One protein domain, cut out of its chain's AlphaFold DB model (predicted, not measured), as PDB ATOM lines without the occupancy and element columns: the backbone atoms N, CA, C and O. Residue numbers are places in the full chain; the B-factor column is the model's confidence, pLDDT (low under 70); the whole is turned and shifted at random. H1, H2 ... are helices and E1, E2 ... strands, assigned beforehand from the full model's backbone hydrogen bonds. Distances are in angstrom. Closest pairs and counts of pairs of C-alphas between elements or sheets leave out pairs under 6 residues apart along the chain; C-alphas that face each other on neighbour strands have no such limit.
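Overview. This is residues 7 to 172 and 390 to 410 of the 413 residues of the protein "Exostosin domain-containing protein" of Coccomyxa subellipsoidea (strain C-169) (UniProt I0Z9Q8). A small twisted sheet of four short parallel strands stands between helices, with H3 and H8 over one face and H7, with H5 side by side with it, over the other. H4 runs on past the end of E2 and folds back into H5 as a helical hairpin, H1 crosses H5, and H2 lies farthest out, in a loop region at one end of the longest axis. The printed part has 187 residues with eight named helices and four named strands in the order E1 H1 H2 H3 E2 H4 H5 H6 E3 H7 E4 H8, and the sheet runs E1 E2 E3 E4, all parallel. The class is mixed, helices and strands; the whole is compact, with a radius of gyration of the C-alphas of 16.4 A and spans of 49 by 38 by 31 A.

Along the chain. The printed part begins with E1, residues 7 to 10, whose C-alpha 7 is at (191.755, 157.532, 172.737). H1, residues 12 to 17, follows, and then H2, residues 44 to 49. H3, residues 60 to 69, is 14.2 A long. E2 holds residues 83 to 87 and is 12.4 A long. H4, residues 89 to 100, measures 16.3 A, and H5, residues 112 to 124, measures 18.5 A from C-alpha 112 at (167.983, 155.778, 170.859). H6 holds residues 127 to 132, and E3, residues 137 to 141, is 13.2 A long. H7, residues 153 to 162, measures 13.3 A, and E4 holds residues 166 to 168. H8, residues 397 to 410, measures 20.5 A and ends with C-alpha 410 at (196.504, 150.656, 187.394).

Arrangement. In the sheet, E1 and E4 are edge strands, and from edge to edge the strands' lines turn by 74 degrees. E1 and E2 are parallel at 24 degrees, with N 9 and O 85 2.8 A apart, within hydrogen-bond range. E2 and E3 stand at 35 degrees, with N 138 and O 84 at 2.8 A, and E3 and E4 at 22 degrees, with N 141 and O 167 at 2.8 A. Three strand-helix-strand units, each two parallel neighbour strands with helices between, join them; that of E3, H7 and E4 has a right-handed crossover. H3 is on the sheet over E2 and E3 at a height of 8.9 A. On the same face, H8 is over E3 at 9.9 A, and its residues 398 to 402 touch H3, the C-alphas of Leu 64 and Ile 398 being closest at 6.2 A. H7 is on the opposite face, over E3 and E4. H5, the hub, touches H7 at a shallow tilt of 29 degrees, the same way, closest at the C-alphas of Leu 117 and Val 155, 5.3 A. It also touches H1, about perpendicular at 78 degrees, with the C-alphas of Phe 14 and Gly 119 5.3 A apart. H4 and H5 form a hairpin, closest at the C-alphas of Trp 95 and Pro 112, 5.5 A. H5 and H6 are close but not clearly touching, while H2 touches no helix. Every O i to N i+4 pair is within hydrogen-bond range in H1 to H7, and 8 of 10 in H8.

Size, cuts and confidence. The C-alphas of Pro 44 and Arg 410, the two farthest apart, are 50.3 A apart. Residues 173 to 389 are not printed, and C-alphas 172 and 390 are 17.1 A apart across the cut. The long links are H1 to H2, H3 to E2, H4 to H5 and E3 to H7. The mean pLDDT of the printed part is 73.9; residues 22 to 56, 97 to 111, 144 to 152, 393 to 394 and 408 to 410 are under 70.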
ATOM      1  N   TYR A   7     192.491 157.506 173.996       95.50
ATOM      2  CA  TYR A   7     191.755 157.532 172.737       95.50
ATOM      3  C   TYR A   7     190.276 157.804 173.013       95.50
ATOM      4  O   TYR A   7     189.682 157.172 173.887       95.50
ATOM      5  N   VAL A   8     189.674 158.737 172.273       94.81
ATOM      6  CA  VAL A   8     188.229 159.002 172.337       94.81
ATOM      7  C   VAL A   8     187.552 158.202 171.231       94.81
ATOM      8  O   VAL A   8     187.632 158.570 170.061       94.81
ATOM      9  N   LEU A   9     186.894 157.106 171.603       93.25
ATOM     10  CA  LEU A   9     186.168 156.242 170.681       93.25
ATOM     11  C   LEU A   9     184.733 156.735 170.535       93.25
ATOM     12  O   LEU A   9     183.911 156.507 171.418       93.25
ATOM     13  N   ASP A  10     184.434 157.395 169.419       89.25
ATOM     14  CA  ASP A  10     183.056 157.734 169.074       89.25
ATOM     15  C   ASP A  10     182.277 156.455 168.744       89.25
ATOM     16  O   ASP A  10     182.621 155.728 167.806       89.25
ATOM     17  N   LEU A  11     181.237 156.164 169.527       87.38
ATOM     18  CA  LEU A  11     180.426 154.966 169.319       87.38
ATOM     19  C   LEU A  11     179.663 155.017 167.983       87.38
ATOM     20  O   LEU A  11     179.294 153.969 167.449       87.38
ATOM     21  N   GLY A  12     179.481 156.214 167.412       80.38
ATOM     22  CA  GLY A  12     178.865 156.427 166.107       80.38
ATOM     23  C   GLY A  12     179.518 155.618 164.988       80.38
ATOM     24  O   GLY A  12     178.807 155.144 164.110       80.38
ATOM     25  N   ILE A  13     180.822 155.331 165.066       84.06
ATOM     26  CA  ILE A  13     181.525 154.512 164.061       84.06
ATOM     27  C   ILE A  13     180.900 153.112 163.940       84.06
ATOM     28  O   ILE A  13     180.732 152.592 162.836       84.06
ATOM     29  N   PHE A  14     180.510 152.492 165.058       85.19
ATOM     30  CA  PHE A  14     179.832 151.193 165.017       85.19
ATOM     31  C   PHE A  14     178.404 151.316 164.502       85.19
ATOM     32  O   PHE A  14     177.903 150.399 163.858       85.19
ATOM     33  N   ALA A  15     177.748 152.443 164.767       76.50
ATOM     34  CA  ALA A  15     176.423 152.696 164.235       76.50
ATOM     35  C   ALA A  15     176.443 152.828 162.707       76.50
ATOM     36  O   ALA A  15     175.651 152.159 162.044       76.50
ATOM     37  N   GLU A  16     177.399 153.577 162.148       78.19
ATOM     38  CA  GLU A  16     177.595 153.713 160.696       78.19
ATOM     39  C   GLU A  16     177.784 152.351 160.021       78.19
ATOM     40  O   GLU A  16     177.115 152.042 159.035       78.19
ATOM     41  N   GLN A  17     178.642 151.498 160.588       81.62
ATOM     42  CA  GLN A  17     178.914 150.150 160.069       81.62
ATOM     43  C   GLN A  17     177.672 149.251 160.027       81.62
ATOM     44  O   GLN A  17     177.629 148.289 159.265       81.62
ATOM     45  N   GLN A  18     176.668 149.550 160.849       75.81
ATOM     46  CA  GLN A  18     175.402 148.824 160.922       75.81
ATOM     47  C   GLN A  18     174.270 149.548 160.168       75.81
ATOM     48  O   GLN A  18     173.106 149.175 160.314       75.81
ATOM     49  N   GLY A  19     174.584 150.593 159.392       74.94
ATOM     50  CA  GLY A  19     173.606 151.396 158.652       74.94
ATOM     51  C   GLY A  19     172.688 152.236 159.545       74.94
ATOM     52  O   GLY A  19     171.584 152.586 159.136       74.94
ATOM     53  N   MET A  20     173.107 152.520 160.780       71.56
ATOM     54  CA  MET A  20     172.336 153.289 161.756       71.56
ATOM     55  C   MET A  20     172.755 154.768 161.764       71.56
ATOM     56  O   MET A  20     173.887 155.088 161.393       71.56
ATOM     57  N   PRO A  21     171.882 155.674 162.245       70.44
ATOM     58  CA  PRO A  21     172.239 157.066 162.483       70.44
ATOM     59  C   PRO A  21     173.489 157.215 163.353       70.44
ATOM     60  O   PRO A  21     173.576 156.645 164.447       70.44
ATOM     61  N   ALA A  22     174.425 158.027 162.876       69.25
ATOM     62  CA  ALA A  22     175.621 158.423 163.596       69.25
ATOM     63  C   ALA A  22     175.628 159.935 163.828       69.25
ATOM     64  O   ALA A  22     174.845 160.690 163.252       69.25
ATOM     65  N   CYS A  23     176.496 160.370 164.731       63.88
ATOM     66  CA  CYS A  23     176.582 161.771 165.140       63.88
ATOM     67  C   CYS A  23     177.894 162.430 164.718       63.88
ATOM     68  O   CYS A  23     178.269 163.487 165.228       63.88
ATOM     69  N   ASN A  24     178.591 161.777 163.795       59.59
ATOM     70  CA  ASN A  24     179.803 162.265 163.180       59.59
ATOM     71  C   ASN A  24     179.433 163.362 162.153       59.59
ATOM     72  O   ASN A  24     178.499 163.177 161.371       59.59
ATOM     73  N   PRO A  25     180.105 164.527 162.143       48.34
ATOM     74  CA  PRO A  25     179.845 165.572 161.150       48.34
ATOM     75  C   PRO A  25     180.051 165.118 159.696       48.34
ATOM     76  O   PRO A  25     179.467 165.736 158.805       48.34
ATOM     77  N   ASP A  26     180.818 164.049 159.467       51.69
ATOM     78  CA  ASP A  26     181.166 163.546 158.135       51.69
ATOM     79  C   ASP A  26     180.216 162.442 157.614       51.69
ATOM     80  O   ASP A  26     180.456 161.871 156.549       51.69
ATOM     81  N   THR A  27     179.124 162.130 158.328       52.91
ATOM     82  CA  THR A  27     178.168 161.079 157.930       52.91
ATOM     83  C   THR A  27     176.933 161.588 157.204       52.91
ATOM     84  O   THR A  27     176.476 162.714 157.384       52.91
ATOM     85  N   THR A  28     176.330 160.700 156.408       41.00
ATOM     86  CA  THR A  28     175.096 160.953 155.645       41.00
ATOM     87  C   THR A  28     173.864 161.172 156.524       41.00
ATOM     88  O   THR A  28     172.957 161.902 156.130       41.00
ATOM     89  N   PHE A  29     173.828 160.578 157.718       47.91
ATOM     90  CA  PHE A  29     172.804 160.834 158.727       47.91
ATOM     91  C   PHE A  29     173.430 161.709 159.810       47.91
ATOM     92  O   PHE A  29     174.349 161.261 160.491       47.91
ATOM     93  N   ARG A  30     172.992 162.967 159.921       51.50
ATOM     94  CA  ARG A  30     173.621 163.967 160.791       51.50
ATOM     95  C   ARG A  30     172.710 164.303 161.964       51.50
ATOM     96  O   ARG A  30     171.786 165.104 161.833       51.50
ATOM     97  N   VAL A  31     173.005 163.728 163.124       52.59
ATOM     98  CA  VAL A  31     172.492 164.221 164.405       52.59
ATOM     99  C   VAL A  31     173.587 165.075 165.028       52.59
ATOM    100  O   VAL A  31     174.487 164.549 165.669       52.59
ATOM    101  N   ASP A  32     173.573 166.385 164.774       47.47
ATOM    102  CA  ASP A  32     174.565 167.298 165.351       47.47
ATOM    103  C   ASP A  32     174.065 167.815 166.712       47.47
ATOM    104  O   ASP A  32     173.271 168.750 166.744       47.47
ATOM    105  N   PRO A  33     174.541 167.303 167.859       48.06
ATOM    106  CA  PRO A  33     174.079 167.769 169.168       48.06
ATOM    107  C   PRO A  33     174.373 169.258 169.451       48.06
ATOM    108  O   PRO A  33     173.844 169.810 170.419       48.06
ATOM    109  N   ILE A  34     175.210 169.920 168.642       44.09
ATOM    110  CA  ILE A  34     175.548 171.347 168.728       44.09
ATOM    111  C   ILE A  34     174.586 172.199 167.884       44.09
ATOM    112  O   ILE A  34     174.169 173.256 168.357       44.09
ATOM    113  N   THR A  35     174.223 171.766 166.669       43.44
ATOM    114  CA  THR A  35     173.434 172.579 165.711       43.44
ATOM    115  C   THR A  35     172.048 172.024 165.372       43.44
ATOM    116  O   THR A  35     171.146 172.797 165.057       43.44
ATOM    117  N   ASN A  36     171.851 170.713 165.493       44.53
ATOM    118  CA  ASN A  36     170.626 169.984 165.191       44.53
ATOM    119  C   ASN A  36     170.289 169.039 166.344       44.53
ATOM    120  O   ASN A  36     170.711 167.884 166.383       44.53
ATOM    121  N   VAL A  37     169.424 169.484 167.251       48.75
ATOM    122  CA  VAL A  37     168.607 168.510 167.974       48.75
ATOM    123  C   VAL A  37     167.658 167.941 166.915       48.75
ATOM    124  O   VAL A  37     166.770 168.677 166.489       48.75
ATOM    125  N   PRO A  38     167.813 166.696 166.434       41.75
ATOM    126  CA  PRO A  38     167.143 166.257 165.200       41.75
ATOM    127  C   PRO A  38     165.620 166.176 165.332       41.75
ATOM    128  O   PRO A  38     164.926 165.897 164.366       41.75
ATOM    129  N   PHE A  39     165.106 166.408 166.541       47.06
ATOM    130  CA  PHE A  39     163.723 166.182 166.925       47.06
ATOM    131  C   PHE A  39     163.105 167.381 167.656       47.06
ATOM    132  O   PHE A  39     162.012 167.260 168.212       47.06
ATOM    133  N   LEU A  40     163.766 168.552 167.668       43.59
ATOM    134  CA  LEU A  40     163.023 169.789 167.916       43.59
ATOM    135  C   LEU A  40     162.206 170.031 166.650       43.59
ATOM    136  O   LEU A  40     162.749 170.454 165.632       43.59
ATOM    137  N   HIS A  41     160.909 169.717 166.723       41.41
ATOM    138  CA  HIS A  41     159.904 170.184 165.766       41.41
ATOM    139  C   HIS A  41     160.210 171.631 165.360       41.41
ATOM    140  O   HIS A  41     160.685 172.415 166.186       41.41
ATOM    141  N   ASP A  42     159.864 172.019 164.132       46.72
ATOM    142  CA  ASP A  42     159.988 173.398 163.630       46.72
ATOM    143  C   ASP A  42     159.185 174.449 164.428       46.72
ATOM    144  O   ASP A  42     159.103 175.605 164.023       46.72
ATOM    145  N   ASP A  43     158.641 174.081 165.589       46.31
ATOM    146  CA  ASP A  43     158.048 174.968 166.574       46.31
ATOM    147  C   ASP A  43     159.080 176.017 167.059       46.31
ATOM    148  O   ASP A  43     160.029 175.705 167.796       46.31
ATOM    149  N   PRO A  44     158.894 177.298 166.695       45.78
ATOM    150  CA  PRO A  44     159.794 178.380 167.078       45.78
ATOM    151  C   PRO A  44     159.866 178.599 168.596       45.78
ATOM    152  O   PRO A  44     160.868 179.115 169.094       45.78
ATOM    153  N   GLN A  45     158.838 178.207 169.359       40.97
ATOM    154  CA  GLN A  45     158.855 178.292 170.824       40.97
ATOM    155  C   GLN A  45     159.772 177.231 171.436       40.97
ATOM    156  O   GLN A  45     160.408 177.478 172.460       40.97
ATOM    157  N   VAL A  46     159.881 176.072 170.785       45.16
ATOM    158  CA  VAL A  46     160.746 174.958 171.190       45.16
ATOM    159  C   VAL A  46     162.209 175.245 170.823       45.16
ATOM    160  O   VAL A  46     163.090 175.039 171.660       45.16
ATOM    161  N   LYS A  47     162.473 175.828 169.642       46.59
ATOM    162  CA  LYS A  47     163.823 176.272 169.230       46.59
ATOM    163  C   LYS A  47     164.387 177.395 170.112       46.59
ATOM    164  O   LYS A  47     165.559 177.355 170.464       46.59
ATOM    165  N   ASN A  48     163.558 178.357 170.530       40.22
ATOM    166  CA  ASN A  48     163.997 179.471 171.386       40.22
ATOM    167  C   ASN A  48     164.171 179.096 172.872       40.22
ATOM    168  O   ASN A  48     164.784 179.851 173.627       40.22
ATOM    169  N   ALA A  49     163.630 177.955 173.313       42.47
ATOM    170  CA  ALA A  49     163.675 177.519 174.712       42.47
ATOM    171  C   ALA A  49     164.835 176.561 175.034       42.47
ATOM    172  O   ALA A  49     165.167 176.386 176.212       42.47
ATOM    173  N   TYR A  50     165.456 175.944 174.024       50.28
ATOM    174  CA  TYR A  50     166.545 174.991 174.224       50.28
ATOM    175  C   TYR A  50     167.910 175.678 174.164       50.28
ATOM    176  O   TYR A  50     168.328 176.224 173.147       50.28
ATOM    177  N   LEU A  51     168.630 175.624 175.284       55.88
ATOM    178  CA  LEU A  51     170.067 175.875 175.292       55.88
ATOM    179  C   LEU A  51     170.756 174.817 174.412       55.88
ATOM    180  O   LEU A  51     170.309 173.667 174.425       55.88
ATOM    181  N   PRO A  52     171.860 175.153 173.718       61.38
ATOM    182  CA  PRO A  52     172.723 174.148 173.105       61.38
ATOM    183  C   PRO A  52     172.998 172.984 174.070       61.38
ATOM    184  O   PRO A  52     173.216 173.216 175.259       61.38
ATOM    185  N   GLN A  53     172.982 171.735 173.599       66.56
ATOM    186  CA  GLN A  53     172.959 170.546 174.476       66.56
ATOM    187  C   GLN A  53     174.211 170.437 175.368       66.56
ATOM    188  O   GLN A  53     174.123 170.032 176.527       66.56
ATOM    189  N   TYR A  54     175.364 170.917 174.889       68.69
ATOM    190  CA  TYR A  54     176.600 171.026 175.680       68.69
ATOM    191  C   TYR A  54     176.506 172.052 176.833       68.69
ATOM    192  O   TYR A  54     177.307 172.041 177.772       68.69
ATOM    193  N   LEU A  55     175.495 172.926 176.788       68.38
ATOM    194  CA  LEU A  55     175.062 173.828 177.858       68.38
ATOM    195  C   LEU A  55     173.863 173.275 178.640       68.38
ATOM    196  O   LEU A  55     173.316 173.995 179.480       68.38
ATOM    197  N   GLY A  56     173.441 172.037 178.380       68.06
ATOM    198  CA  GLY A  56     172.343 171.324 179.028       68.06
ATOM    199  C   GLY A  56     172.806 170.477 180.212       68.06
ATOM    200  O   GLY A  56     173.976 170.100 180.314       68.06
ATOM    201  N   GLN A  57     171.905 170.228 181.171       71.38
ATOM    202  CA  GLN A  57     172.105 169.202 182.210       71.38
ATOM    203  C   GLN A  57     172.528 167.899 181.506       71.38
ATOM    204  O   GLN A  57     172.048 167.660 180.403       71.38
ATOM    205  N   TYR A  58     173.448 167.114 182.074       76.62
ATOM    206  CA  TYR A  58     173.953 165.864 181.458       76.62
ATOM    207  C   TYR A  58     175.023 166.036 180.356       76.62
ATOM    208  O   TYR A  58     175.426 165.067 179.727       76.62
ATOM    209  N   SER A  59     175.568 167.242 180.162       80.62
ATOM    210  CA  SER A  59     176.661 167.520 179.202       80.62
ATOM    211  C   SER A  59     178.052 167.017 179.617       80.62
ATOM    212  O   SER A  59     179.013 167.190 178.872       80.62
ATOM    213  N   GLY A  60     178.187 166.388 180.787       85.81
ATOM    214  CA  GLY A  60     179.463 165.894 181.315       85.81
ATOM    215  C   GLY A  60     180.307 165.065 180.330       85.81
ATOM    216  O   GLY A  60     181.486 165.392 180.167       85.81
ATOM    217  N   PRO A  61     179.729 164.086 179.597       87.44
ATOM    218  CA  PRO A  61     180.461 163.300 178.610       87.44
ATOM    219  C   PRO A  61     181.086 164.146 177.496       87.44
ATOM    220  O   PRO A  61     182.190 163.846 177.037       87.44
ATOM    221  N   TRP A  62     180.395 165.211 177.072       87.94
ATOM    222  CA  TRP A  62     180.894 166.160 176.078       87.94
ATOM    223  C   TRP A  62     182.075 166.953 176.621       87.94
ATOM    224  O   TRP A  62     183.117 166.997 175.971       87.94
ATOM    225  N   HIS A  63     181.951 167.524 177.825       88.25
ATOM    226  CA  HIS A  63     183.042 168.282 178.455       88.25
ATOM    227  C   HIS A  63     184.292 167.419 178.623       88.25
ATOM    228  O   HIS A  63     185.386 167.868 178.294       88.25
ATOM    229  N   LEU A  64     184.127 166.162 179.046       90.94
ATOM    230  CA  LEU A  64     185.231 165.211 179.153       90.94
ATOM    231  C   LEU A  64     185.862 164.902 177.790       90.94
ATOM    232  O   LEU A  64     187.084 164.944 177.670       90.94
ATOM    233  N   ALA A  65     185.056 164.649 176.753       91.69
ATOM    234  CA  ALA A  65     185.569 164.395 175.407       91.69
ATOM    235  C   ALA A  65     186.382 165.579 174.868       91.69
ATOM    236  O   ALA A  65     187.467 165.380 174.324       91.69
ATOM    237  N   GLN A  66     185.873 166.807 175.026       90.44
ATOM    238  CA  GLN A  66     186.582 168.019 174.606       90.44
ATOM    239  C   GLN A  66     187.879 168.205 175.392       90.44
ATOM    240  O   GLN A  66     188.928 168.446 174.796       90.44
ATOM    241  N   ALA A  67     187.833 168.001 176.709       91.31
ATOM    242  CA  ALA A  67     189.011 168.136 177.548       91.31
ATOM    243  C   ALA A  67     190.093 167.115 177.198       91.31
ATOM    244  O   ALA A  67     191.257 167.491 177.121       91.31
ATOM    245  N   ILE A  68     189.723 165.857 176.925       93.25
ATOM    246  CA  ILE A  68     190.664 164.836 176.453       93.25
ATOM    247  C   ILE A  68     191.254 165.260 175.109       93.25
ATOM    248  O   ILE A  68     192.475 165.322 175.003       93.25
ATOM    249  N   ARG A  69     190.418 165.602 174.119       92.69
ATOM    250  CA  ARG A  69     190.852 165.995 172.764       92.69
ATOM    251  C   ARG A  69     191.800 167.196 172.763       92.69
ATOM    252  O   ARG A  69     192.723 167.229 171.959       92.69
ATOM    253  N   GLY A  70     191.585 168.157 173.659       91.19
ATOM    254  CA  GLY A  70     192.454 169.323 173.833       91.19
ATOM    255  C   GLY A  70     193.652 169.101 174.764       91.19
ATOM    256  O   GLY A  70     194.422 170.032 174.987       91.19
ATOM    257  N   SER A  71     193.806 167.912 175.352       91.31
ATOM    258  CA  SER A  71     194.878 167.613 176.309       91.31
ATOM    259  C   SER A  71     196.122 167.026 175.630       91.31
ATOM    260  O   SER A  71     196.010 166.386 174.586       91.31
ATOM    261  N   PRO A  72     197.307 167.111 176.265       91.06
ATOM    262  CA  PRO A  72     198.509 166.420 175.788       91.06
ATOM    263  C   PRO A  72     198.436 164.888 175.917       91.06
ATOM    264  O   PRO A  72     199.369 164.200 175.515       91.06
ATOM    265  N   TYR A  73     197.363 164.348 176.503       91.50
ATOM    266  CA  TYR A  73     197.172 162.910 176.684       91.50
ATOM    267  C   TYR A  73     196.407 162.272 175.523       91.50
ATOM    268  O   TYR A  73     196.280 161.055 175.499       91.50
ATOM    269  N   VAL A  74     195.867 163.043 174.573       95.00
ATOM    270  CA  VAL A  74     195.115 162.472 173.448       95.00
ATOM    271  C   VAL A  74     196.016 161.653 172.522       95.00
ATOM    272  O   VAL A  74     197.152 162.028 172.234       95.00
ATOM    273  N   THR A  75     195.491 160.544 172.010       95.38
ATOM    274  CA  THR A  75     196.051 159.822 170.863       95.38
ATOM    275  C   THR A  75     194.973 159.614 169.805       95.38
ATOM    276  O   THR A  75     193.803 159.424 170.133       95.38
ATOM    277  N   THR A  76     195.370 159.640 168.535       93.50
ATOM    278  CA  THR A  76     194.524 159.263 167.391       93.50
ATOM    279  C   THR A  76     194.723 157.807 166.976       93.50
ATOM    280  O   THR A  76     194.008 157.310 166.116       93.50
ATOM    281  N   ASP A  77     195.708 157.128 167.561       93.94
ATOM    282  CA  ASP A  77     195.954 155.705 167.363       93.94
ATOM    283  C   ASP A  77     195.323 154.926 168.517       93.94
ATOM    284  O   ASP A  77     195.723 155.093 169.677       93.94
ATOM    285  N   LEU A  78     194.327 154.099 168.181       91.56
ATOM    286  CA  LEU A  78     193.656 153.225 169.131       91.56
ATOM    287  C   LEU A  78     194.659 152.263 169.762       91.56
ATOM    288  O   LEU A  78     194.652 152.132 170.978       91.56
ATOM    289  N   ASP A  79     195.537 151.617 168.994       90.62
ATOM    290  CA  ASP A  79     196.448 150.587 169.504       90.62
ATOM    291  C   ASP A  79     197.514 151.154 170.444       90.62
ATOM    292  O   ASP A  79     197.864 150.500 171.428       90.62
ATOM    293  N   ALA A  80     197.939 152.400 170.230       91.88
ATOM    294  CA  ALA A  80     198.837 153.113 171.139       91.88
ATOM    295  C   ALA A  80     198.157 153.663 172.408       91.88
ATOM    296  O   ALA A  80     198.847 154.232 173.257       91.88
ATOM    297  N   ALA A  81     196.832 153.566 172.537       94.19
ATOM    298  CA  ALA A  81     196.113 154.081 173.697       94.19
ATOM    299  C   ALA A  81     196.311 153.195 174.932       94.19
ATOM    300  O   ALA A  81     196.246 151.969 174.847       94.19
ATOM    301  N   ASP A  82     196.460 153.816 176.098       92.56
ATOM    302  CA  ASP A  82     196.385 153.136 177.393       92.56
ATOM    303  C   ASP A  82     194.946 153.047 177.906       92.56
ATOM    304  O   ASP A  82     194.620 152.165 178.696       92.56
ATOM    305  N   ILE A  83     194.111 154.005 177.500       93.56
ATOM    306  CA  ILE A  83     192.720 154.155 177.925       93.56
ATOM    307  C   ILE A  83     191.877 154.480 176.697       93.56
ATOM    308  O   ILE A  83     192.242 155.340 175.893       93.56
ATOM    309  N   VAL A  84     190.721 153.837 176.591       94.69
ATOM    310  CA  VAL A  84     189.713 154.111 175.570       94.69
ATOM    311  C   VAL A  84     188.489 154.713 176.246       94.69
ATOM    312  O   VAL A  84     187.739 154.023 176.932       94.69
ATOM    313  N   TYR A  85     188.277 156.011 176.065       95.06
ATOM    314  CA  TYR A  85     187.050 156.665 176.504       95.06
ATOM    315  C   TYR A  85     185.966 156.475 175.444       95.06
ATOM    316  O   TYR A  85     186.110 156.965 174.322       95.06
ATOM    317  N   VAL A  86     184.896 155.763 175.791       93.38
ATOM    318  CA  VAL A  86     183.754 155.546 174.899       93.38
ATOM    319  C   VAL A  86     182.863 156.780 174.932       93.38
ATOM    320  O   VAL A  86     182.321 157.148 175.972       93.38
ATOM    321  N   TYR A  87     182.738 157.433 173.784       91.12
ATOM    322  CA  TYR A  87     181.975 158.655 173.606       91.12
ATOM    323  C   TYR A  87     180.656 158.349 172.895       91.12
ATOM    324  O   TYR A  87     180.599 158.197 171.677       91.12
ATOM    325  N   ASP A  88     179.586 158.265 173.677       87.00
ATOM    326  CA  ASP A  88     178.212 157.944 173.262       87.00
ATOM    327  C   ASP A  88     177.217 159.081 173.567       87.00
ATOM    328  O   ASP A  88     176.001 158.932 173.415       87.00
ATOM    329  N   TYR A  89     177.744 160.249 173.950       83.88
ATOM    330  CA  TYR A  89     177.000 161.435 174.384       83.88
ATOM    331  C   TYR A  89     175.823 161.802 173.477       83.88
ATOM    332  O   TYR A  89     174.777 162.264 173.939       83.88
ATOM    333  N   CYS A  90     175.998 161.618 172.171       77.50
ATOM    334  CA  CYS A  90     174.971 161.950 171.208       77.50
ATOM    335  C   CYS A  90     173.701 161.102 171.373       77.50
ATOM    336  O   CYS A  90     172.599 161.651 171.376       77.50
ATOM    337  N   TYR A  91     173.840 159.789 171.579       79.50
ATOM    338  CA  TYR A  91     172.704 158.886 171.777       79.50
ATOM    339  C   TYR A  91     171.964 159.208 173.076       79.50
ATOM    340  O   TYR A  91     170.734 159.255 173.095       79.50
ATOM    341  N   TYR A  92     172.700 159.546 174.138       77.44
ATOM    342  CA  TYR A  92     172.113 160.048 175.382       77.44
ATOM    343  C   TYR A  92     171.356 161.365 175.185       77.44
ATOM    344  O   TYR A  92     170.256 161.540 175.706       77.44
ATOM    345  N   THR A  93     171.910 162.287 174.403       74.25
ATOM    346  CA  THR A  93     171.272 163.574 174.088       74.25
ATOM    347  C   THR A  93     170.000 163.389 173.254       74.25
ATOM    348  O   THR A  93     168.987 164.054 173.496       74.25
ATOM    349  N   TRP A  94     170.018 162.451 172.305       74.56
ATOM    350  CA  TRP A  94     168.839 162.046 171.543       74.56
ATOM    351  C   TRP A  94     167.771 161.463 172.475       74.56
ATOM    352  O   TRP A  94     166.634 161.940 172.478       74.56
ATOM    353  N   TRP A  95     168.140 160.520 173.343       75.31
ATOM    354  CA  TRP A  95     167.230 159.946 174.333       75.31
ATOM    355  C   TRP A  95     166.612 161.001 175.262       75.31
ATOM    356  O   TRP A  95     165.395 161.032 175.443       75.31
ATOM    357  N   LEU A  96     167.416 161.921 175.798       71.56
ATOM    358  CA  LEU A  96     166.930 163.011 176.650       71.56
ATOM    359  C   LEU A  96     165.914 163.892 175.922       71.56
ATOM    360  O   LEU A  96     164.883 164.251 176.490       71.56
ATOM    361  N   SER A  97     166.183 164.207 174.655       67.69
ATOM    362  CA  SER A  97     165.269 164.989 173.818       67.69
ATOM    363  C   SER A  97     163.945 164.247 173.602       67.69
ATOM    364  O   SER A  97     162.880 164.861 173.668       67.69
ATOM    365  N   PHE A  98     163.990 162.921 173.437       66.62
ATOM    366  CA  PHE A  98     162.798 162.079 173.343       66.62
ATOM    367  C   PHE A  98     161.982 162.105 174.644       66.62
ATOM    368  O   PHE A  98     160.802 162.464 174.618       66.62
ATOM    369  N   VAL A  99     162.605 161.821 175.794       64.31
ATOM    370  CA  VAL A  99     161.934 161.792 177.108       64.31
ATOM    371  C   VAL A  99     161.325 163.150 177.466       64.31
ATOM    372  O   VAL A  99     160.193 163.221 177.943       64.31
ATOM    373  N   HIS A 100     162.035 164.246 177.196       63.22
ATOM    374  CA  HIS A 100     161.570 165.597 177.515       63.22
ATOM    375  C   HIS A 100     160.597 166.190 176.487       63.22
ATOM    376  O   HIS A 100     160.023 167.250 176.744       63.22
ATOM    377  N   SER A 101     160.340 165.511 175.364       57.03
ATOM    378  CA  SER A 101     159.330 165.934 174.384       57.03
ATOM    379  C   SER A 101     157.899 165.520 174.759       57.03
ATOM    380  O   SER A 101     156.961 165.852 174.035       57.03
ATOM    381  N   ASN A 102     157.706 164.820 175.890       52.12
ATOM    382  CA  ASN A 102     156.408 164.333 176.379       52.12
ATOM    383  C   ASN A 102     155.600 163.555 175.315       52.12
ATOM    384  O   ASN A 102     154.379 163.692 175.240       52.12
ATOM    385  N   GLY A 103     156.269 162.763 174.469       48.59
ATOM    386  CA  GLY A 103     155.606 161.939 173.448       48.59
ATOM    387  C   GLY A 103     155.116 162.702 172.213       48.59
ATOM    388  O   GLY A 103     154.342 162.154 171.434       48.59
ATOM    389  N   ARG A 104     155.553 163.956 172.010       49.56
ATOM    390  CA  ARG A 104     155.309 164.715 170.763       49.56
ATOM    391  C   ARG A 104     156.181 164.252 169.591       49.56
ATOM    392  O   ARG A 104     155.912 164.612 168.447       49.56
ATOM    393  N   VAL A 105     157.226 163.481 169.882       52.59
ATOM    394  CA  VAL A 105     158.036 162.766 168.895       52.59
ATOM    395  C   VAL A 105     157.461 161.352 168.782       52.59
ATOM    396  O   VAL A 105     157.339 160.657 169.795       52.59
ATOM    397  N   GLN A 106     157.036 160.960 167.579       47.75
ATOM    398  CA  GLN A 106     156.441 159.644 167.342       47.75
ATOM    399  C   GLN A 106     157.467 158.521 167.569       47.75
ATOM    400  O   GLN A 106     158.659 158.688 167.335       47.75
ATOM    401  N   ARG A 107     156.981 157.373 168.053       49.88
ATOM    402  CA  ARG A 107     157.756 156.175 168.442       49.88
ATOM    403  C   ARG A 107     158.235 155.318 167.261       49.88
ATOM    404  O   ARG A 107     158.736 154.221 167.489       49.88
ATOM    405  N   GLU A 108     157.965 155.756 166.037       48.28
ATOM    406  CA  GLU A 108     158.038 154.921 164.835       48.28
ATOM    407  C   GLU A 108     159.469 154.799 164.281       48.28
ATOM    408  O   GLU A 108     159.769 153.823 163.598       48.28
ATOM    409  N   ASP A 109     160.379 155.689 164.694       48.06
ATOM    410  CA  ASP A 109     161.820 155.552 164.472       48.06
ATOM    411  C   ASP A 109     162.463 154.816 165.660       48.06
ATOM    412  O   ASP A 109     162.160 155.106 166.821       48.06
ATOM    413  N   ALA A 110     163.329 153.836 165.378       56.00
ATOM    414  CA  ALA A 110     164.000 153.001 166.377       56.00
ATOM    415  C   ALA A 110     164.531 153.819 167.569       56.00
ATOM    416  O   ALA A 110     165.096 154.905 167.413       56.00
ATOM    417  N   THR A 111     164.318 153.312 168.787       67.81
ATOM    418  CA  THR A 111     164.614 154.107 169.978       67.81
ATOM    419  C   THR A 111     166.126 154.355 170.089       67.81
ATOM    420  O   THR A 111     166.928 153.483 169.741       67.81
ATOM    421  N   PRO A 112     166.562 155.509 170.626       71.00
ATOM    422  CA  PRO A 112     167.983 155.778 170.859       71.00
ATOM    423  C   PRO A 112     168.664 154.694 171.708       71.00
ATOM    424  O   PRO A 112     169.849 154.423 171.523       71.00
ATOM    425  N   GLY A 113     167.904 154.053 172.606       75.38
ATOM    426  CA  GLY A 113     168.355 152.911 173.401       75.38
ATOM    427  C   GLY A 113     168.707 151.692 172.549       75.38
ATOM    428  O   GLY A 113     169.766 151.107 172.755       75.38
ATOM    429  N   ASP A 114     167.900 151.353 171.540       77.75
ATOM    430  CA  ASP A 114     168.181 150.227 170.637       77.75
ATOM    431  C   ASP A 114     169.454 150.461 169.809       77.75
ATOM    432  O   ASP A 114     170.251 149.543 169.591       77.75
ATOM    433  N   HIS A 115     169.669 151.697 169.355       79.25
ATOM    434  CA  HIS A 115     170.880 152.075 168.625       79.25
ATOM    435  C   HIS A 115     172.122 152.026 169.514       79.25
ATOM    436  O   HIS A 115     173.142 151.457 169.116       79.25
ATOM    437  N   LEU A 116     172.017 152.563 170.731       81.44
ATOM    438  CA  LEU A 116     173.090 152.517 171.718       81.44
ATOM    439  C   LEU A 116     173.443 151.068 172.085       81.44
ATOM    440  O   LEU A 116     174.619 150.705 172.089       81.44
ATOM    441  N   LEU A 117     172.432 150.214 172.285       84.56
ATOM    442  CA  LEU A 117     172.608 148.790 172.567       84.56
ATOM    443  C   LEU A 117     173.387 148.084 171.460       84.56
ATOM    444  O   LEU A 117     174.353 147.377 171.740       84.56
ATOM    445  N   LYS A 118     172.996 148.287 170.200       85.31
ATOM    446  CA  LYS A 118     173.691 147.697 169.047       85.31
ATOM    447  C   LYS A 118     175.133 148.190 168.938       85.31
ATOM    448  O   LYS A 118     176.026 147.387 168.673       85.31
ATOM    449  N   GLY A 119     175.376 149.480 169.184       87.44
ATOM    450  CA  GLY A 119     176.726 150.048 169.219       87.44
ATOM    451  C   GLY A 119     177.599 149.387 170.287       87.44
ATOM    452  O   GLY A 119     178.711 148.946 170.001       87.44
ATOM    453  N   TYR A 120     177.075 149.226 171.501       90.25
ATOM    454  CA  TYR A 120     177.756 148.509 172.578       90.25
ATOM    455  C   TYR A 120     177.975 147.025 172.267       90.25
ATOM    456  O   TYR A 120     179.059 146.499 172.515       90.25
ATOM    457  N   GLN A 121     176.988 146.343 171.686       90.62
ATOM    458  CA  GLN A 121     177.127 144.952 171.255       90.62
ATOM    459  C   GLN A 121     178.225 144.797 170.200       90.62
ATOM    460  O   GLN A 121     179.011 143.859 170.285       90.62
ATOM    461  N   ALA A 122     178.339 145.720 169.245       91.06
ATOM    462  CA  ALA A 122     179.431 145.723 168.275       91.06
ATOM    463  C   ALA A 122     180.790 145.996 168.944       91.06
ATOM    464  O   ALA A 122     181.764 145.286 168.679       91.06
ATOM    465  N   LEU A 123     180.847 146.961 169.867       92.25
ATOM    466  CA  LEU A 123     182.051 147.309 170.622       92.25
ATOM    467  C   LEU A 123     182.640 146.101 171.364       92.25
ATOM    468  O   LEU A 123     183.840 145.830 171.241       92.25
ATOM    469  N   ILE A 124     181.812 145.336 172.084       92.69
ATOM    470  CA  ILE A 124     182.294 144.172 172.847       92.69
ATOM    471  C   ILE A 124     182.795 143.030 171.952       92.69
ATOM    472  O   ILE A 124     183.506 142.135 172.414       92.69
ATOM    473  N   GLN A 125     182.456 143.046 170.659       93.81
ATOM    474  CA  GLN A 125     182.955 142.069 169.694       93.81
ATOM    475  C   GLN A 125     184.326 142.425 169.117       93.81
ATOM    476  O   GLN A 125     184.943 141.558 168.485       93.81
ATOM    477  N   THR A 126     184.823 143.645 169.347       92.56
ATOM    478  CA  THR A 126     186.113 144.100 168.816       92.56
ATOM    479  C   THR A 126     187.287 143.277 169.366       92.56
ATOM    480  O   THR A 126     187.259 142.842 170.523       92.56
ATOM    481  N   PRO A 127     188.367 143.079 168.579       94.00
ATOM    482  CA  PRO A 127     189.539 142.328 169.034       94.00
ATOM    483  C   PRO A 127     190.163 142.899 170.310       94.00
ATOM    484  O   PRO A 127     190.572 142.148 171.194       94.00
ATOM    485  N   ARG A 128     190.208 144.234 170.430       92.44
ATOM    486  CA  ARG A 128     190.768 144.910 171.602       92.44
ATOM    487  C   ARG A 128     189.948 144.635 172.859       92.44
ATOM    488  O   ARG A 128     190.541 144.257 173.866       92.44
ATOM    489  N   TRP A 129     188.619 144.763 172.777       93.12
ATOM    490  CA  TRP A 129     187.735 144.447 173.896       93.12
ATOM    491  C   TRP A 129     187.920 143.003 174.348       93.12
ATOM    492  O   TRP A 129     188.209 142.767 175.514       93.12
ATOM    493  N   LYS A 130     187.841 142.038 173.423       93.38
ATOM    494  CA  LYS A 130     187.996 140.606 173.731       93.38
ATOM    495  C   LYS A 130     189.339 140.280 174.383       93.38
ATOM    496  O   LYS A 130     189.388 139.480 175.305       93.38
ATOM    497  N   ARG A 131     190.421 140.916 173.927       91.19
ATOM    498  CA  ARG A 131     191.779 140.708 174.454       91.19
ATOM    499  C   ARG A 131     191.975 141.264 175.868       91.19
ATOM    500  O   ARG A 131     192.812 140.749 176.599       91.19
ATOM    501  N   ARG A 132     191.283 142.349 176.219       88.56
ATOM    502  CA  ARG A 132     191.449 143.067 177.497       88.56
ATOM    503  C   ARG A 132     190.244 142.930 178.428       88.56
ATOM    504  O   ARG A 132     190.242 143.532 179.490       88.56
ATOM    505  N   GLU A 133     189.209 142.209 178.011       88.94
ATOM    506  CA  GLU A 133     187.902 142.140 178.679       88.94
ATOM    507  C   GLU A 133     187.304 143.518 179.021       88.94
ATOM    508  O   GLU A 133     186.636 143.688 180.039       88.94
ATOM    509  N   GLY A 134     187.575 144.530 178.191       88.62
ATOM    510  CA  GLY A 134     187.125 145.902 178.438       88.62
ATOM    511  C   GLY A 134     187.847 146.642 179.577       88.62
ATOM    512  O   GLY A 134     187.431 147.744 179.921       88.62
ATOM    513  N   ALA A 135     188.919 146.084 180.153       87.56
ATOM    514  CA  ALA A 135     189.659 146.654 181.290       87.56
ATOM    515  C   ALA A 135     190.186 148.083 181.056       87.56
ATOM    516  O   ALA A 135     190.304 148.877 181.987       87.56
ATOM    517  N   ASP A 136     190.496 148.422 179.808       90.75
ATOM    518  CA  ASP A 136     191.008 149.723 179.385       90.75
ATOM    519  C   ASP A 136     189.924 150.656 178.823       90.75
ATOM    520  O   ASP A 136     190.222 151.796 178.464       90.75
ATOM    521  N   PHE A 137     188.669 150.205 178.760       92.50
ATOM    522  CA  PHE A 137     187.542 151.008 178.301       92.50
ATOM    523  C   PHE A 137     186.880 151.705 179.480       92.50
ATOM    524  O   PHE A 137     186.635 151.087 180.513       92.50
ATOM    525  N   VAL A 138     186.572 152.989 179.315       91.38
ATOM    526  CA  VAL A 138     185.893 153.812 180.316       91.38
ATOM    527  C   VAL A 138     184.645 154.430 179.707       91.38
ATOM    528  O   VAL A 138     184.688 154.966 178.598       91.38
ATOM    529  N   PHE A 139     183.553 154.382 180.463       88.31
ATOM    530  CA  PHE A 139     182.245 154.891 180.067       88.31
ATOM    531  C   PHE A 139     181.823 156.019 181.003       88.31
ATOM    532  O   PHE A 139     182.153 156.012 182.191       88.31
ATOM    533  N   TYR A 140     181.083 156.982 180.469       86.50
ATOM    534  CA  TYR A 140     180.468 158.047 181.250       86.50
ATOM    535  C   TYR A 140     178.963 157.965 181.031       86.50
ATOM    536  O   TYR A 140     178.473 158.381 179.988       86.50
ATOM    537  N   ASP A 141     178.229 157.509 182.040       80.44
ATOM    538  CA  ASP A 141     176.772 157.562 182.055       80.44
ATOM    539  C   ASP A 141     176.303 158.885 182.684       80.44
ATOM    540  O   ASP A 141     176.541 159.145 183.875       80.44
ATOM    541  N   PRO A 142     175.661 159.767 181.903       74.25
ATOM    542  CA  PRO A 142     175.282 161.075 182.382       74.25
ATOM    543  C   PRO A 142     173.903 161.112 183.038       74.25
ATOM    544  O   PRO A 142     173.558 162.177 183.545       74.25
ATOM    545  N   HIS A 143     173.097 160.039 183.029       70.81
ATOM    546  CA  HIS A 143     171.712 160.117 183.508       70.81
ATOM    547  C   HIS A 143     171.215 158.857 184.253       70.81
ATOM    548  O   HIS A 143     170.967 157.832 183.625       70.81
ATOM    549  N   PRO A 144     170.858 158.954 185.552       59.25
ATOM    550  CA  PRO A 144     170.473 157.790 186.364       59.25
ATOM    551  C   PRO A 144     169.118 157.160 185.993       59.25
ATOM    552  O   PRO A 144     168.807 156.057 186.418       59.25
ATOM    553  N   GLY A 145     168.274 157.866 185.236       56.28
ATOM    554  CA  GLY A 145     167.002 157.345 184.710       56.28
ATOM    555  C   GLY A 145     167.095 156.704 183.321       56.28
ATOM    556  O   GLY A 145     166.058 156.395 182.735       56.28
ATOM    557  N   PHE A 146     168.298 156.555 182.759       61.81
ATOM    558  CA  PHE A 146     168.484 155.820 181.512       61.81
ATOM    559  C   PHE A 146     168.220 154.328 181.784       61.81
ATOM    560  O   PHE A 146     169.035 153.653 182.399       61.81
ATOM    561  N   GLY A 147     167.025 153.839 181.437       55.69
ATOM    562  CA  GLY A 147     166.566 152.491 181.813       55.69
ATOM    563  C   GLY A 147     165.082 152.385 182.172       55.69
ATOM    564  O   GLY A 147     164.577 151.295 182.391       55.69
ATOM    565  N   THR A 148     164.322 153.482 182.213       54.81
ATOM    566  CA  THR A 148     162.884 153.402 182.549       54.81
ATOM    567  C   THR A 148     162.001 152.840 181.424       54.81
ATOM    568  O   THR A 148     160.800 152.656 181.627       54.81
ATOM    569  N   GLY A 149     162.556 152.596 180.234       58.16
ATOM    570  CA  GLY A 149     161.856 152.019 179.086       58.16
ATOM    571  C   GLY A 149     162.388 150.634 178.699       58.16
ATOM    572  O   GLY A 149     163.470 150.214 179.107       58.16
ATOM    573  N   ARG A 150     161.591 149.885 177.919       62.34
ATOM    574  CA  ARG A 150     161.927 148.508 177.500       62.34
ATOM    575  C   ARG A 150     163.220 148.417 176.687       62.34
ATOM    576  O   ARG A 150     163.887 147.394 176.781       62.34
ATOM    577  N   ALA A 151     163.539 149.437 175.895       64.94
ATOM    578  CA  ALA A 151     164.699 149.436 175.007       64.94
ATOM    579  C   ALA A 151     165.990 149.874 175.717       64.94
ATOM    580  O   ALA A 151     167.091 149.515 175.311       64.94
ATOM    581  N   GLU A 152     165.868 150.623 176.812       69.94
ATOM    582  CA  GLU A 152     166.991 151.162 177.576       69.94
ATOM    583  C   GLU A 152     167.472 150.206 178.674       69.94
ATOM    584  O   GLU A 152     168.642 150.243 179.048       69.94
ATOM    585  N   MET A 153     166.603 149.320 179.171       70.88
ATOM    586  CA  MET A 153     166.966 148.333 180.197       70.88
ATOM    587  C   MET A 153     168.159 147.440 179.807       70.88
ATOM    588  O   MET A 153     169.054 147.284 180.636       70.88
ATOM    589  N   PRO A 154     168.243 146.879 178.583       77.38
ATOM    590  CA  PRO A 154     169.410 146.092 178.177       77.38
ATOM    591  C   PRO A 154     170.704 146.909 178.121       77.38
ATOM    592  O   PRO A 154     171.778 146.389 178.409       77.38
ATOM    593  N   VAL A 155     170.619 148.194 177.771       78.00
ATOM    594  CA  VAL A 155     171.785 149.082 177.772       78.00
ATOM    595  C   VAL A 155     172.261 149.320 179.200       78.00
ATOM    596  O   VAL A 155     173.449 149.182 179.481       78.00
ATOM    597  N   LEU A 156     171.332 149.625 180.110       72.88
ATOM    598  CA  LEU A 156     171.644 149.785 181.527       72.88
ATOM    599  C   LEU A 156     172.262 148.505 182.106       72.88
ATOM    600  O   LEU A 156     173.211 148.585 182.882       72.88
ATOM    601  N   ASP A 157     171.771 147.332 181.698       74.56
ATOM    602  CA  ASP A 157     172.345 146.040 182.080       74.56
ATOM    603  C   ASP A 157     173.812 145.920 181.642       74.56
ATOM    604  O   ASP A 157     174.670 145.577 182.454       74.56
ATOM    605  N   MET A 158     174.136 146.299 180.402       78.81
ATOM    606  CA  MET A 158     175.524 146.325 179.928       78.81
ATOM    607  C   MET A 158     176.388 147.307 180.726       78.81
ATOM    608  O   MET A 158     177.461 146.922 181.191       78.81
ATOM    609  N   VAL A 159     175.916 148.538 180.946       75.00
ATOM    610  CA  VAL A 159     176.648 149.551 181.727       75.00
ATOM    611  C   VAL A 159     176.911 149.063 183.154       75.00
ATOM    612  O   VAL A 159     178.022 149.201 183.652       75.00
ATOM    613  N   CYS A 160     175.931 148.421 183.793       70.00
ATOM    614  CA  CYS A 160     176.062 147.942 185.168       70.00
ATOM    615  C   CYS A 160     176.889 146.656 185.294       70.00
ATOM    616  O   CYS A 160     177.624 146.485 186.267       70.00
ATOM    617  N   ASN A 161     176.707 145.702 184.378       72.88
ATOM    618  CA  ASN A 161     177.186 144.324 184.544       72.88
ATOM    619  C   ASN A 161     178.406 144.006 183.691       72.88
ATOM    620  O   ASN A 161     179.206 143.150 184.066       72.88
ATOM    621  N   THR A 162     178.527 144.658 182.539       77.94
ATOM    622  CA  THR A 162     179.572 144.373 181.553       77.94
ATOM    623  C   THR A 162     180.685 145.412 181.629       77.94
ATOM    624  O   THR A 162     181.863 145.069 181.534       77.94
ATOM    625  N   PHE A 163     180.341 146.684 181.833       82.00
ATOM    626  CA  PHE A 163     181.296 147.789 181.785       82.00
ATOM    627  C   PHE A 163     181.859 148.096 183.169       82.00
ATOM    628  O   PHE A 163     181.320 148.886 183.934       82.00
ATOM    629  N   ARG A 164     182.996 147.468 183.480       77.06
ATOM    630  CA  ARG A 164     183.636 147.553 184.804       77.06
ATOM    631  C   ARG A 164     184.040 148.975 185.211       77.06
ATOM    632  O   ARG A 164     184.094 149.264 186.399       77.06
ATOM    633  N   ASN A 165     184.298 149.848 184.237       82.12
ATOM    634  CA  ASN A 165     184.777 151.212 184.462       82.12
ATOM    635  C   ASN A 165     183.742 152.256 184.007       82.12
ATOM    636  O   ASN A 165     184.081 153.224 183.320       82.12
ATOM    637  N   ALA A 166     182.466 152.036 184.323       78.06
ATOM    638  CA  ALA A 166     181.422 153.028 184.107       78.06
ATOM    639  C   ALA A 166     181.410 154.066 185.238       78.06
ATOM    640  O   ALA A 166     181.391 153.730 186.421       78.06
ATOM    641  N   MET A 167     181.428 155.345 184.868       78.81
ATOM    642  CA  MET A 167     181.298 156.471 185.790       78.81
ATOM    643  C   MET A 167     179.895 157.056 185.683       78.81
ATOM    644  O   MET A 167     179.444 157.369 184.585       78.81
ATOM    645  N   HIS A 168     179.241 157.274 186.821       75.44
ATOM    646  CA  HIS A 168     177.891 157.836 186.881       75.44
ATOM    647  C   HIS A 168     177.947 159.225 187.506       75.44
ATOM    648  O   HIS A 168     177.949 159.373 188.728       75.44
ATOM    649  N   ILE A 169     178.056 160.259 186.669       76.00
ATOM    650  CA  ILE A 169     178.261 161.635 187.137       76.00
ATOM    651  C   ILE A 169     177.318 162.584 186.404       76.00
ATOM    652  O   ILE A 169     177.421 162.801 185.199       76.00
ATOM    653  N   VAL A 170     176.431 163.244 187.141       75.56
ATOM    654  CA  VAL A 170     175.486 164.206 186.566       75.56
ATOM    655  C   VAL A 170     176.074 165.616 186.625       75.56
ATOM    656  O   VAL A 170     176.218 166.193 187.700       75.56
ATOM    657  N   ALA A 171     176.398 166.186 185.461       76.44
ATOM    658  CA  ALA A 171     176.824 167.579 185.359       76.44
ATOM    659  C   ALA A 171     175.615 168.535 185.342       76.44
ATOM    660  O   ALA A 171     174.765 168.481 184.444       76.44
ATOM    661  N   GLU A 172     175.572 169.445 186.313       75.88
ATOM    662  CA  GLU A 172     174.509 170.430 186.519       75.88
ATOM    663  C   GLU A 172     174.778 171.779 185.837       75.88
ATOM    664  O   GLU A 172     175.878 172.078 185.361       75.88
ATOM    665  N   PHE A 390     188.299 171.804 178.867       84.50
ATOM    666  CA  PHE A 390     189.755 171.786 178.798       84.50
ATOM    667  C   PHE A 390     190.339 171.442 180.167       84.50
ATOM    668  O   PHE A 390     189.731 171.674 181.212       84.50
ATOM    669  N   VAL A 391     191.553 170.896 180.152       82.44
ATOM    670  CA  VAL A 391     192.315 170.596 181.365       82.44
ATOM    671  C   VAL A 391     192.833 171.908 181.956       82.44
ATOM    672  O   VAL A 391     193.638 172.597 181.334       82.44
ATOM    673  N   THR A 392     192.394 172.254 183.164       71.69
ATOM    674  CA  THR A 392     192.909 173.406 183.920       71.69
ATOM    675  C   THR A 392     193.917 172.972 184.981       71.69
ATOM    676  O   THR A 392     193.934 171.814 185.398       71.69
ATOM    677  N   GLY A 393     194.729 173.907 185.471       60.59
ATOM    678  CA  GLY A 393     195.243 173.861 186.843       60.59
ATOM    679  C   GLY A 393     194.687 175.082 187.574       60.59
ATOM    680  O   GLY A 393     194.786 176.165 186.993       60.59
ATOM    681  N   PRO A 394     194.076 174.993 188.775       63.78
ATOM    682  CA  PRO A 394     193.870 173.867 189.721       63.78
ATOM    683  C   PRO A 394     192.766 172.837 189.349       63.78
ATOM    684  O   PRO A 394     192.148 172.940 188.290       63.78
ATOM    685  N   PHE A 395     192.560 171.822 190.218       73.12
ATOM    686  CA  PHE A 395     191.656 170.666 190.035       73.12
ATOM    687  C   PHE A 395     190.196 171.074 189.772       73.12
ATOM    688  O   PHE A 395     189.468 171.462 190.687       73.12
ATOM    689  N   SER A 396     189.760 170.921 188.523       85.88
ATOM    690  CA  SER A 396     188.349 170.908 188.127       85.88
ATOM    691  C   SER A 396     187.737 169.503 188.263       85.88
ATOM    692  O   SER A 396     188.466 168.524 188.461       85.88
ATOM    693  N   ALA A 397     186.416 169.377 188.090       87.12
ATOM    694  CA  ALA A 397     185.746 168.070 188.038       87.12
ATOM    695  C   ALA A 397     186.360 167.183 186.947       87.12
ATOM    696  O   ALA A 397     186.588 165.994 187.139       87.12
ATOM    697  N   ILE A 398     186.713 167.793 185.817       87.81
ATOM    698  CA  ILE A 398     187.306 167.112 184.670       87.81
ATOM    699  C   ILE A 398     188.713 166.606 184.982       87.81
ATOM    700  O   ILE A 398     189.045 165.482 184.619       87.81
ATOM    701  N   ASN A 399     189.523 167.372 185.719       87.75
ATOM    702  CA  ASN A 399     190.834 166.894 186.166       87.75
ATOM    703  C   ASN A 399     190.710 165.671 187.083       87.75
ATOM    704  O   ASN A 399     191.503 164.738 186.953       87.75
ATOM    705  N   ILE A 400     189.733 165.679 187.996       87.00
ATOM    706  CA  ILE A 400     189.462 164.554 188.901       87.00
ATOM    707  C   ILE A 400     189.039 163.336 188.092       87.00
ATOM    708  O   ILE A 400     189.660 162.286 188.217       87.00
ATOM    709  N   ILE A 401     188.055 163.494 187.204       87.50
ATOM    710  CA  ILE A 401     187.550 162.415 186.353       87.50
ATOM    711  C   ILE A 401     188.687 161.814 185.520       87.50
ATOM    712  O   ILE A 401     188.917 160.611 185.587       87.50
ATOM    713  N   MET A 402     189.474 162.637 184.822       87.25
ATOM    714  CA  MET A 402     190.620 162.160 184.036       87.25
ATOM    715  C   MET A 402     191.676 161.452 184.897       87.25
ATOM    716  O   MET A 402     192.257 160.449 184.473       87.25
ATOM    717  N   SER A 403     191.928 161.939 186.115       84.38
ATOM    718  CA  SER A 403     192.845 161.282 187.049       84.38
ATOM    719  C   SER A 403     192.307 159.929 187.519       84.38
ATOM    720  O   SER A 403     193.066 158.960 187.568       84.38
ATOM    721  N   SER A 404     191.012 159.834 187.822       82.25
ATOM    722  CA  SER A 404     190.347 158.587 188.215       82.25
ATOM    723  C   SER A 404     190.370 157.560 187.087       82.25
ATOM    724  O   SER A 404     190.748 156.416 187.328       82.25
ATOM    725  N   MET A 405     190.105 157.973 185.842       83.62
ATOM    726  CA  MET A 405     190.250 157.116 184.654       83.62
ATOM    727  C   MET A 405     191.653 156.500 184.572       83.62
ATOM    728  O   MET A 405     191.811 155.303 184.336       83.62
ATOM    729  N   CYS A 406     192.689 157.305 184.831       75.00
ATOM    730  CA  CYS A 406     194.070 156.828 184.831       75.00
ATOM    731  C   CYS A 406     194.375 155.860 185.983       75.00
ATOM    732  O   CYS A 406     195.180 154.945 185.803       75.00
ATOM    733  N   ASN A 407     193.756 156.036 187.149       72.75
ATOM    734  CA  ASN A 407     193.973 155.167 188.308       72.75
ATOM    735  C   ASN A 407     193.261 153.818 188.177       72.75
ATOM    736  O   ASN A 407     193.839 152.802 188.553       72.75
ATOM    737  N   ILE A 408     192.068 153.783 187.579       64.06
ATOM    738  CA  ILE A 408     191.328 152.542 187.307       64.06
ATOM    739  C   ILE A 408     192.171 151.585 186.441       64.06
ATOM    740  O   ILE A 408     192.258 150.395 186.732       64.06
ATOM    741  N   SER A 409     192.923 152.125 185.474       53.50
ATOM    742  CA  SER A 409     193.843 151.345 184.628       53.50
ATOM    743  C   SER A 409     195.086 150.777 185.343       53.50
ATOM    744  O   SER A 409     195.844 150.032 184.728       53.50
ATOM    745  N   ARG A 410     195.351 151.149 186.608       51.03
ATOM    746  CA  ARG A 410     196.504 150.656 187.394       51.03
ATOM    747  C   ARG A 410     196.189 149.437 188.251       51.03
ATOM    748  O   ARG A 410     197.103 148.697 188.573       51.03
TER     749      ARG A 410